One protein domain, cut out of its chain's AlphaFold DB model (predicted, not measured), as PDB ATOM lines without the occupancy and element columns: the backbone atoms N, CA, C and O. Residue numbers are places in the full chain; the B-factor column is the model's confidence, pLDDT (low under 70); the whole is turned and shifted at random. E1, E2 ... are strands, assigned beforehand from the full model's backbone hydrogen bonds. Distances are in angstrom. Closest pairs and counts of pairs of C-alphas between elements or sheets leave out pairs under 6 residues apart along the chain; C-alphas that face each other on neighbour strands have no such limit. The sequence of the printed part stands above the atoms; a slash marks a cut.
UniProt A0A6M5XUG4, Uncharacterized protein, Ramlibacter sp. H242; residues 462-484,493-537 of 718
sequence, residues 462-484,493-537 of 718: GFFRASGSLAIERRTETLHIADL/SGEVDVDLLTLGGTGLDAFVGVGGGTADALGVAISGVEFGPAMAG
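Overview. This is residues 462 to 484 and 493 to 537 of the 718 residues of an uncharacterized protein of Ramlibacter sp. H242 (UniProt A0A6M5XUG4). This is one long, narrow, twisted ribbon of strands, with E2 running its length between E1 on one side and, on the other, E3 followed end to end by E4. Near residues 478 and 497 E1 and E2 bend together, and the ribbon hooks over at the end where the chain is cut; the loop of residues 515 to 521 lies at the opposite end. The printed part has 68 residues with no named helix and four named strands, E1, E2, E3 and E4 in chain order, in a branched antiparallel sheet; the class is all strand. It is extended, with a radius of gyration of the C-alphas of 18.5 A, and a rod spanning 56 by 24 by 14 A.

Arrangement. E2, residues 494 to 514, has three neighbours, and its pairing is staggered. E1, residues 464 to 481, lies on one side of it, beside residues 494 to 512, antiparallel at 171 degrees. N 471 and O 504 are within hydrogen-bond range at 2.9 A, as are N 496 and O 479 at 2.9 A. E1 bends by 86 degrees at residue 478 and E2 by 71 degrees at residue 497; C-alphas 478 and 497 face each other at 4.3 A. E3, residues 522 to 531, lies on the other side of E2, beside residues 504 to 514, antiparallel at 161 degrees; the two form a hairpin. N 510 and O 526 are within hydrogen-bond range at 2.9 A, and N 522 and O 514 at 2.9 A. E3 bends by 56 degrees at residue 528 and runs on into E4, residues 534 to 537, across a break of 2 residues, at 47 degrees. E4 lies on the same side of E2 as E3, beside residues 498 to 502, antiparallel at 148 degrees, with N 501 and O 535 within hydrogen-bond range at 2.9 A. E1, E3 and E4 are edge strands.

Along the chain. E2, 21 residues, is the longest strand and measures 53.8 A from C-alpha 494 at (-52.891, 28.805, -27.072) to C-alpha 514 at (-24.580, 6.956, 13.152). E1, 18 residues, starts with C-alpha 464 at (-32.498, 8.920, 10.591) and measures 42.6 A. E3, 10 residues, measures 25.7 A. E4, 4 residues, measures 10.0 A and ends with C-alpha 537 at (-54.574, 18.251, -15.584).

Size, cuts and confidence. The two C-alphas farthest apart are those of Gly 494 and Asp 520, at 56.2 A. Residues 485 to 492 are not printed; C-alphas 484 and 493 are 7.7 A apart across this cut, in the link from E1 to E2. The link from E2 to E3 is short, with 7 residues, and that from E3 to E4 is tight. The mean pLDDT of the printed part is 92.3, and no printed residue is under 70.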
ATOM      1  N   GLY A 462     -30.917   9.728  16.291       91.69
ATOM      2  CA  GLY A 462     -29.779  10.229  15.516       91.69
ATOM      3  C   GLY A 462     -29.350   9.313  14.362       91.69
ATOM      4  O   GLY A 462     -28.283   9.532  13.785       91.69
ATOM      5  N   PHE A 463     -30.134   8.271  14.043       94.25
ATOM      6  CA  PHE A 463     -29.885   7.365  12.919       94.25
ATOM      7  C   PHE A 463     -30.503   7.894  11.630       94.25
ATOM      8  O   PHE A 463     -29.809   7.993  10.624       94.25
ATOM      9  N   PHE A 464     -31.791   8.235  11.671       96.19
ATOM     10  CA  PHE A 464     -32.498   8.920  10.591       96.19
ATOM     11  C   PHE A 464     -32.867  10.312  11.088       96.19
ATOM     12  O   PHE A 464     -33.475  10.424  12.151       96.19
ATOM     13  N   ARG A 465     -32.508  11.354  10.343       95.69
ATOM     14  CA  ARG A 465     -32.938  12.734  10.602       95.69
ATOM     15  C   ARG A 465     -33.484  13.316   9.306       95.69
ATOM     16  O   ARG A 465     -32.893  13.052   8.261       95.69
ATOM     17  N   ALA A 466     -34.563  14.082   9.363       96.50
ATOM     18  CA  ALA A 466     -35.083  14.831   8.223       96.50
ATOM     19  C   ALA A 466     -35.759  16.118   8.708       96.50
ATOM     20  O   ALA A 466     -36.503  16.071   9.686       96.50
ATOM     21  N   SER A 467     -35.512  17.242   8.042       97.19
ATOM     22  CA  SER A 467     -36.117  18.533   8.379       97.19
ATOM     23  C   SER A 467     -36.179  19.477   7.185       97.19
ATOM     24  O   SER A 467     -35.410  19.321   6.241       97.19
ATOM     25  N   GLY A 468     -37.061  20.469   7.262       97.00
ATOM     26  CA  GLY A 468     -37.193  21.567   6.302       97.00
ATOM     27  C   GLY A 468     -38.657  21.956   6.119       97.00
ATOM     28  O   GLY A 468     -39.510  21.551   6.914       97.00
ATOM     29  N   SER A 469     -38.956  22.714   5.067       97.81
ATOM     30  CA  SER A 469     -40.316  23.174   4.773       97.81
ATOM     31  C   SER A 469     -40.925  22.357   3.637       97.81
ATOM     32  O   SER A 469     -40.258  22.061   2.642       97.81
ATOM     33  N   LEU A 470     -42.201  21.997   3.778       97.44
ATOM     34  CA  LEU A 470     -42.989  21.342   2.736       97.44
ATOM     35  C   LEU A 470     -44.283  22.113   2.496       97.44
ATOM     36  O   LEU A 470     -44.924  22.571   3.440       97.44
ATOM     37  N   ALA A 471     -44.680  22.187   1.232       97.56
ATOM     38  CA  ALA A 471     -45.975  22.691   0.804       97.56
ATOM     39  C   ALA A 471     -46.604  21.733  -0.213       97.56
ATOM     40  O   ALA A 471     -45.913  21.097  -1.012       97.56
ATOM     41  N   ILE A 472     -47.925  21.643  -0.199       97.31
ATOM     42  CA  ILE A 472     -48.730  21.040  -1.257       97.31
ATOM     43  C   ILE A 472     -49.857  22.008  -1.583       97.31
ATOM     44  O   ILE A 472     -50.542  22.491  -0.685       97.31
ATOM     45  N   GLU A 473     -50.043  22.300  -2.860       96.25
ATOM     46  CA  GLU A 473     -51.005  23.292  -3.326       96.25
ATOM     47  C   GLU A 473     -51.719  22.748  -4.559       96.25
ATOM     48  O   GLU A 473     -51.101  22.207  -5.476       96.25
ATOM     49  N   ARG A 474     -53.041  22.886  -4.579       94.12
ATOM     50  CA  ARG A 474     -53.867  22.681  -5.761       94.12
ATOM     51  C   ARG A 474     -54.610  23.968  -6.068       94.12
ATOM     52  O   ARG A 474     -55.418  24.386  -5.246       94.12
ATOM     53  N   ARG A 475     -54.429  24.512  -7.266       90.62
ATOM     54  CA  ARG A 475     -55.159  25.690  -7.754       90.62
ATOM     55  C   ARG A 475     -55.656  25.510  -9.185       90.62
ATOM     56  O   ARG A 475     -55.285  24.544  -9.857       90.62
ATOM     57  N   THR A 476     -56.523  26.411  -9.631       86.06
ATOM     58  CA  THR A 476     -56.867  26.550 -11.055       86.06
ATOM     59  C   THR A 476     -55.983  27.635 -11.656       86.06
ATOM     60  O   THR A 476     -55.862  28.697 -11.063       86.06
ATOM     61  N   GLU A 477     -55.365  27.379 -12.805       84.50
ATOM     62  CA  GLU A 477     -54.464  28.333 -13.465       84.50
ATOM     63  C   GLU A 477     -54.591  28.201 -14.990       84.50
ATOM     64  O   GLU A 477     -54.778  27.094 -15.505       84.50
ATOM     65  N   THR A 478     -54.493  29.311 -15.720       86.56
ATOM     66  CA  THR A 478     -54.453  29.307 -17.190       86.56
ATOM     67  C   THR A 478     -52.995  29.262 -17.642       86.56
ATOM     68  O   THR A 478     -52.215  30.167 -17.355       86.56
ATOM     69  N   LEU A 479     -52.607  28.199 -18.348       87.56
ATOM     70  CA  LEU A 479     -51.245  28.007 -18.852       87.56
ATOM     71  C   LEU A 479     -51.183  28.216 -20.365       87.56
ATOM     72  O   LEU A 479     -52.081  27.804 -21.099       87.56
ATOM     73  N   HIS A 480     -50.074  28.774 -20.850       89.00
ATOM     74  CA  HIS A 480     -49.804  28.860 -22.283       89.00
ATOM     75  C   HIS A 480     -49.180  27.562 -22.812       89.00
ATOM     76  O   HIS A 480     -48.140  27.100 -22.335       89.00
ATOM     77  N   ILE A 481     -49.793  26.997 -23.850       86.81
ATOM     78  CA  ILE A 481     -49.207  25.961 -24.697       86.81
ATOM     79  C   ILE A 481     -48.294  26.661 -25.709       86.81
ATOM     80  O   ILE A 481     -48.714  27.593 -26.394       86.81
ATOM     81  N   ALA A 482     -47.040  26.219 -25.793       85.56
ATOM     82  CA  ALA A 482     -46.095  26.711 -26.789       85.56
ATOM     83  C   ALA A 482     -46.344  26.065 -28.160       85.56
ATOM     84  O   ALA A 482     -46.640  24.872 -28.236       85.56
ATOM     85  N   ASP A 483     -46.146  26.843 -29.223       87.50
ATOM     86  CA  ASP A 483     -46.180  26.355 -30.603       87.50
ATOM     87  C   ASP A 483     -45.142  25.239 -30.839       87.50
ATOM     88  O   ASP A 483     -44.015  25.287 -30.321       87.50
ATOM     89  N   LEU A 484     -45.502  24.210 -31.611       88.38
ATOM     90  CA  LEU A 484     -44.616  23.072 -31.836       88.38
ATOM     91  C   LEU A 484     -43.666  23.358 -33.004       88.38
ATOM     92  O   LEU A 484     -44.007  23.256 -34.177       88.38
ATOM     93  N   SER A 493     -49.964  27.230 -30.650       86.62
ATOM     94  CA  SER A 493     -49.987  27.994 -29.407       86.62
ATOM     95  C   SER A 493     -51.416  28.311 -28.953       86.62
ATOM     96  O   SER A 493     -52.363  28.380 -29.740       86.62
ATOM     97  N   GLY A 494     -51.591  28.482 -27.646       87.19
ATOM     98  CA  GLY A 494     -52.891  28.805 -27.072       87.19
ATOM     99  C   GLY A 494     -52.888  28.791 -25.554       87.19
ATOM    100  O   GLY A 494     -51.882  28.484 -24.921       87.19
ATOM    101  N   GLU A 495     -54.033  29.110 -24.970       87.62
ATOM    102  CA  GLU A 495     -54.265  29.067 -23.527       87.62
ATOM    103  C   GLU A 495     -55.059  27.811 -23.153       87.62
ATOM    104  O   GLU A 495     -55.938  27.362 -23.895       87.62
ATOM    105  N   VAL A 496     -54.737  27.222 -22.001       87.94
ATOM    106  CA  VAL A 496     -55.458  26.081 -21.439       87.94
ATOM    107  C   VAL A 496     -55.620  26.235 -19.933       87.94
ATOM    108  O   VAL A 496     -54.642  26.332 -19.195       87.94
ATOM    109  N   ASP A 497     -56.865  26.187 -19.470       85.56
ATOM    110  CA  ASP A 497     -57.163  26.103 -18.042       85.56
ATOM    111  C   ASP A 497     -56.799  24.714 -17.517       85.56
ATOM    112  O   ASP A 497     -57.220  23.679 -18.061       85.56
ATOM    113  N   VAL A 498     -56.032  24.678 -16.432       88.38
ATOM    114  CA  VAL A 498     -55.628  23.442 -15.767       88.38
ATOM    115  C   VAL A 498     -56.012  23.454 -14.294       88.38
ATOM    116  O   VAL A 498     -55.958  24.476 -13.616       88.38
ATOM    117  N   ASP A 499     -56.339  22.271 -13.782       89.25
ATOM    118  CA  ASP A 499     -56.181  21.982 -12.364       89.25
ATOM    119  C   ASP A 499     -54.686  21.672 -12.148       89.25
ATOM    120  O   ASP A 499     -54.188  20.634 -12.606       89.25
ATOM    121  N   LEU A 500     -53.964  22.571 -11.479       92.31
ATOM    122  CA  LEU A 500     -52.556  22.403 -11.123       92.31
ATOM    123  C   LEU A 500     -52.445  21.774  -9.731       92.31
ATOM    124  O   LEU A 500     -53.157  22.177  -8.818       92.31
ATOM    125  N   LEU A 501     -51.546  20.805  -9.554       94.88
ATOM    126  CA  LEU A 501     -51.125  20.277  -8.253       94.88
ATOM    127  C   LEU A 501     -49.604  20.389  -8.140       94.88
ATOM    128  O   LEU A 501     -48.880  19.672  -8.838       94.88
ATOM    129  N   THR A 502     -49.119  21.266  -7.267       95.12
ATOM    130  CA  THR A 502     -47.695  21.452  -6.971       95.12
ATOM    131  C   THR A 502     -47.335  20.787  -5.642       95.12
ATOM    132  O   THR A 502     -48.169  20.614  -4.747       95.12
ATOM    133  N   LEU A 503     -46.075  20.371  -5.514       96.31
ATOM    134  CA  LEU A 503     -45.473  20.039  -4.227       96.31
ATOM    135  C   LEU A 503     -44.189  20.854  -4.099       96.31
ATOM    136  O   LEU A 503     -43.291  20.698  -4.919       96.31
ATOM    137  N   GLY A 504     -44.098  21.705  -3.084       95.69
ATOM    138  CA  GLY A 504     -42.909  22.491  -2.773       95.69
ATOM    139  C   GLY A 504     -42.100  21.847  -1.652       95.69
ATOM    140  O   GLY A 504     -42.660  21.347  -0.676       95.69
ATOM    141  N   GLY A 505     -40.778  21.877  -1.779       96.38
ATOM    142  CA  GLY A 505     -39.854  21.513  -0.712       96.38
ATOM    143  C   GLY A 505     -38.664  22.457  -0.717       96.38
ATOM    144  O   GLY A 505     -38.034  22.615  -1.760       96.38
ATOM    145  N   THR A 506     -38.356  23.080   0.419       97.44
ATOM    146  CA  THR A 506     -37.235  24.023   0.555       97.44
ATOM    147  C   THR A 506     -36.440  23.758   1.828       97.44
ATOM    148  O   THR A 506     -36.975  23.279   2.831       97.44
ATOM    149  N   GLY A 507     -35.128  24.023   1.774       95.62
ATOM    150  CA  GLY A 507     -34.224  23.798   2.906       95.62
ATOM    151  C   GLY A 507     -34.229  22.356   3.425       95.62
ATOM    152  O   GLY A 507     -34.052  22.144   4.621       95.62
ATOM    153  N   LEU A 508     -34.486  21.366   2.558       96.69
ATOM    154  CA  LEU A 508     -34.650  19.982   2.990       96.69
ATOM    155  C   LEU A 508     -33.290  19.346   3.291       96.69
ATOM    156  O   LEU A 508     -32.486  19.075   2.393       96.69
ATOM    157  N   ASP A 509     -33.075  19.047   4.565       95.62
ATOM    158  CA  ASP A 509     -31.933  18.299   5.069       95.62
ATOM    159  C   ASP A 509     -32.379  16.891   5.471       95.62
ATOM    160  O   ASP A 509     -33.396  16.720   6.147       95.62
ATOM    161  N   ALA A 510     -31.607  15.864   5.115       95.56
ATOM    162  CA  ALA A 510     -31.804  14.520   5.648       95.56
ATOM    163  C   ALA A 510     -30.487  13.755   5.834       95.56
ATOM    164  O   ALA A 510     -29.548  13.869   5.050       95.56
ATOM    165  N   PHE A 511     -30.431  12.927   6.873       96.69
ATOM    166  CA  PHE A 511     -29.269  12.123   7.243       96.69
ATOM    167  C   PHE A 511     -29.677  10.687   7.572       96.69
ATOM    168  O   PHE A 511     -30.653  10.466   8.289       96.69
ATOM    169  N   VAL A 512     -28.883   9.717   7.109       96.12
ATOM    170  CA  VAL A 512     -28.987   8.299   7.479       96.12
ATOM    171  C   VAL A 512     -27.606   7.757   7.857       96.12
ATOM    172  O   VAL A 512     -26.731   7.637   7.000       96.12
ATOM    173  N   GLY A 513     -27.392   7.399   9.125       93.88
ATOM    174  CA  GLY A 513     -26.083   6.947   9.610       93.88
ATOM    175  C   GLY A 513     -25.990   6.755  11.121       93.88
ATOM    176  O   GLY A 513     -26.965   6.416  11.775       93.88
ATOM    177  N   VAL A 514     -24.807   6.954  11.698       92.88
ATOM    178  CA  VAL A 514     -24.580   6.956  13.152       92.88
ATOM    179  C   VAL A 514     -24.008   8.299  13.596       92.88
ATOM    180  O   VAL A 514     -23.215   8.902  12.879       92.88
ATOM    181  N   GLY A 515     -24.414   8.776  14.776       87.25
ATOM    182  CA  GLY A 515     -23.960  10.068  15.307       87.25
ATOM    183  C   GLY A 515     -24.524  11.287  14.568       87.25
ATOM    184  O   GLY A 515     -23.889  12.339  14.579       87.25
ATOM    185  N   GLY A 516     -25.687  11.168  13.914       85.25
ATOM    186  CA  GLY A 516     -26.312  12.278  13.194       85.25
ATOM    187  C   GLY A 516     -26.517  13.506  14.084       85.25
ATOM    188  O   GLY A 516     -26.921  13.383  15.237       85.25
ATOM    189  N   GLY A 517     -26.216  14.690  13.547       80.31
ATOM    190  CA  GLY A 517     -26.238  15.948  14.305       80.31
ATOM    191  C   GLY A 517     -24.990  16.213  15.158       80.31
ATOM    192  O   GLY A 517     -24.961  17.201  15.887       80.31
ATOM    193  N   THR A 518     -23.953  15.373  15.069       86.75
ATOM    194  CA  THR A 518     -22.647  15.605  15.713       86.75
ATOM    195  C   THR A 518     -21.542  15.820  14.676       86.75
ATOM    196  O   THR A 518     -21.703  15.477  13.507       86.75
ATOM    197  N   ALA A 519     -20.394  16.356  15.106       86.31
ATOM    198  CA  ALA A 519     -19.207  16.487  14.252       86.31
ATOM    199  C   ALA A 519     -18.617  15.126  13.818       86.31
ATOM    200  O   ALA A 519     -17.936  15.056  12.800       86.31
ATOM    201  N   ASP A 520     -18.915  14.054  14.561       90.50
ATOM    202  CA  ASP A 520     -18.440  12.688  14.315       90.50
ATOM    203  C   ASP A 520     -19.466  11.837  13.528       90.50
ATOM    204  O   ASP A 520     -19.425  10.603  13.561       90.50
ATOM    205  N   ALA A 521     -20.425  12.478  12.848       92.75
ATOM    206  CA  ALA A 521     -21.477  11.797  12.098       92.75
ATOM    207  C   ALA A 521     -20.908  10.961  10.936       92.75
ATOM    208  O   ALA A 521     -20.243  11.475  10.038       92.75
ATOM    209  N   LEU A 522     -21.237   9.667  10.911       93.56
ATOM    210  CA  LEU A 522     -20.858   8.734   9.849       93.56
ATOM    211  C   LEU A 522     -22.118   8.210   9.158       93.56
ATOM    212  O   LEU A 522     -22.838   7.379   9.713       93.56
ATOM    213  N   GLY A 523     -22.389   8.679   7.942       93.88
ATOM    214  CA  GLY A 523     -23.602   8.327   7.208       93.88
ATOM    215  C   GLY A 523     -23.670   8.928   5.810       93.88
ATOM    216  O   GLY A 523     -22.694   9.473   5.304       93.88
ATOM    217  N   VAL A 524     -24.853   8.832   5.210       96.06
ATOM    218  CA  VAL A 524     -25.234   9.565   4.000       96.06
ATOM    219  C   VAL A 524     -26.035  10.788   4.430       96.06
ATOM    220  O   VAL A 524     -27.004  10.651   5.175       96.06
ATOM    221  N   ALA A 525     -25.635  11.965   3.959       94.19
ATOM    222  CA  ALA A 525     -26.365  13.213   4.138       94.19
ATOM    223  C   ALA A 525     -26.783  13.777   2.776       94.19
ATOM    224  O   ALA A 525     -26.023  13.698   1.809       94.19
ATOM    225  N   ILE A 526     -27.971  14.367   2.731       94.75
ATOM    226  CA  ILE A 526     -28.403  15.335   1.724       94.75
ATOM    227  C   ILE A 526     -28.767  16.615   2.477       94.75
ATOM    228  O   ILE A 526     -29.279  16.538   3.594       94.75
ATOM    229  N   SER A 527     -28.456  17.777   1.913       94.88
ATOM    230  CA  SER A 527     -28.643  19.055   2.603       94.88
ATOM    231  C   SER A 527     -28.968  20.175   1.633       94.88
ATOM    232  O   SER A 527     -28.401  20.193   0.538       94.88
ATOM    233  N   GLY A 528     -29.822  21.108   2.048       93.69
ATOM    234  CA  GLY A 528     -30.290  22.203   1.195       93.69
ATOM    235  C   GLY A 528     -30.979  21.704  -0.076       93.69
ATOM    236  O   GLY A 528     -30.783  22.276  -1.145       93.69
ATOM    237  N   VAL A 529     -31.717  20.591   0.007       95.94
ATOM    238  CA  VAL A 529     -32.471  20.071  -1.135       95.94
ATOM    239  C   VAL A 529     -33.714  20.931  -1.343       95.94
ATOM    240  O   VAL A 529     -34.470  21.204  -0.411       95.94
ATOM    241  N   GLU A 530     -33.930  21.324  -2.592       96.44
ATOM    242  CA  GLU A 530     -35.101  22.071  -3.034       96.44
ATOM    243  C   GLU A 530     -35.791  21.295  -4.160       96.44
ATOM    244  O   GLU A 530     -35.127  20.690  -5.010       96.44
ATOM    245  N   PHE A 531     -37.123  21.277  -4.167       95.12
ATOM    246  CA  PHE A 531     -37.907  20.702  -5.255       95.12
ATOM    247  C   PHE A 531     -39.232  21.440  -5.466       95.12
ATOM    248  O   PHE A 531     -39.789  22.030  -4.543       95.12
ATOM    249  N   GLY A 532     -39.758  21.338  -6.688       94.12
ATOM    250  CA  GLY A 532     -41.047  21.910  -7.080       94.12
ATOM    251  C   GLY A 532     -41.719  21.173  -8.246       94.12
ATOM    252  O   GLY A 532     -41.953  21.801  -9.277       94.12
ATOM    253  N   PRO A 533     -41.965  19.845  -8.190       95.19
ATOM    254  CA  PRO A 533     -42.739  19.174  -9.226       95.19
ATOM    255  C   PRO A 533     -44.178  19.699  -9.256       95.19
ATOM    256  O   PRO A 533     -44.853  19.784  -8.230       95.19
ATOM    257  N   ALA A 534     -44.657  19.968 -10.467       93.00
ATOM    258  CA  ALA A 534     -46.037  20.328 -10.745       93.00
ATOM    259  C   ALA A 534     -46.692  19.275 -11.650       93.00
ATOM    260  O   ALA A 534     -46.055  18.699 -12.536       93.00
ATOM    261  N   MET A 535     -47.977  19.023 -11.425       93.38
ATOM    262  CA  MET A 535     -48.822  18.146 -12.228       93.38
ATOM    263  C   MET A 535     -50.033  18.946 -12.699       93.38
ATOM    264  O   MET A 535     -50.881  19.305 -11.889       93.38
ATOM    265  N   ALA A 536     -50.117  19.213 -14.001       91.19
ATOM    266  CA  ALA A 536     -51.248  19.902 -14.613       91.19
ATOM    267  C   ALA A 536     -52.211  18.889 -15.253       91.19
ATOM    268  O   ALA A 536     -51.800  18.057 -16.067       91.19
ATOM    269  N   GLY A 537     -53.494  18.959 -14.899       86.94
ATOM    270  CA  GLY A 537     -54.574  18.251 -15.584       86.94
ATOM    271  C   GLY A 537     -55.460  19.242 -16.326       86.94
ATOM    272  O   GLY A 537     -56.009  20.142 -15.699       86.94
TER     273      GLY A 537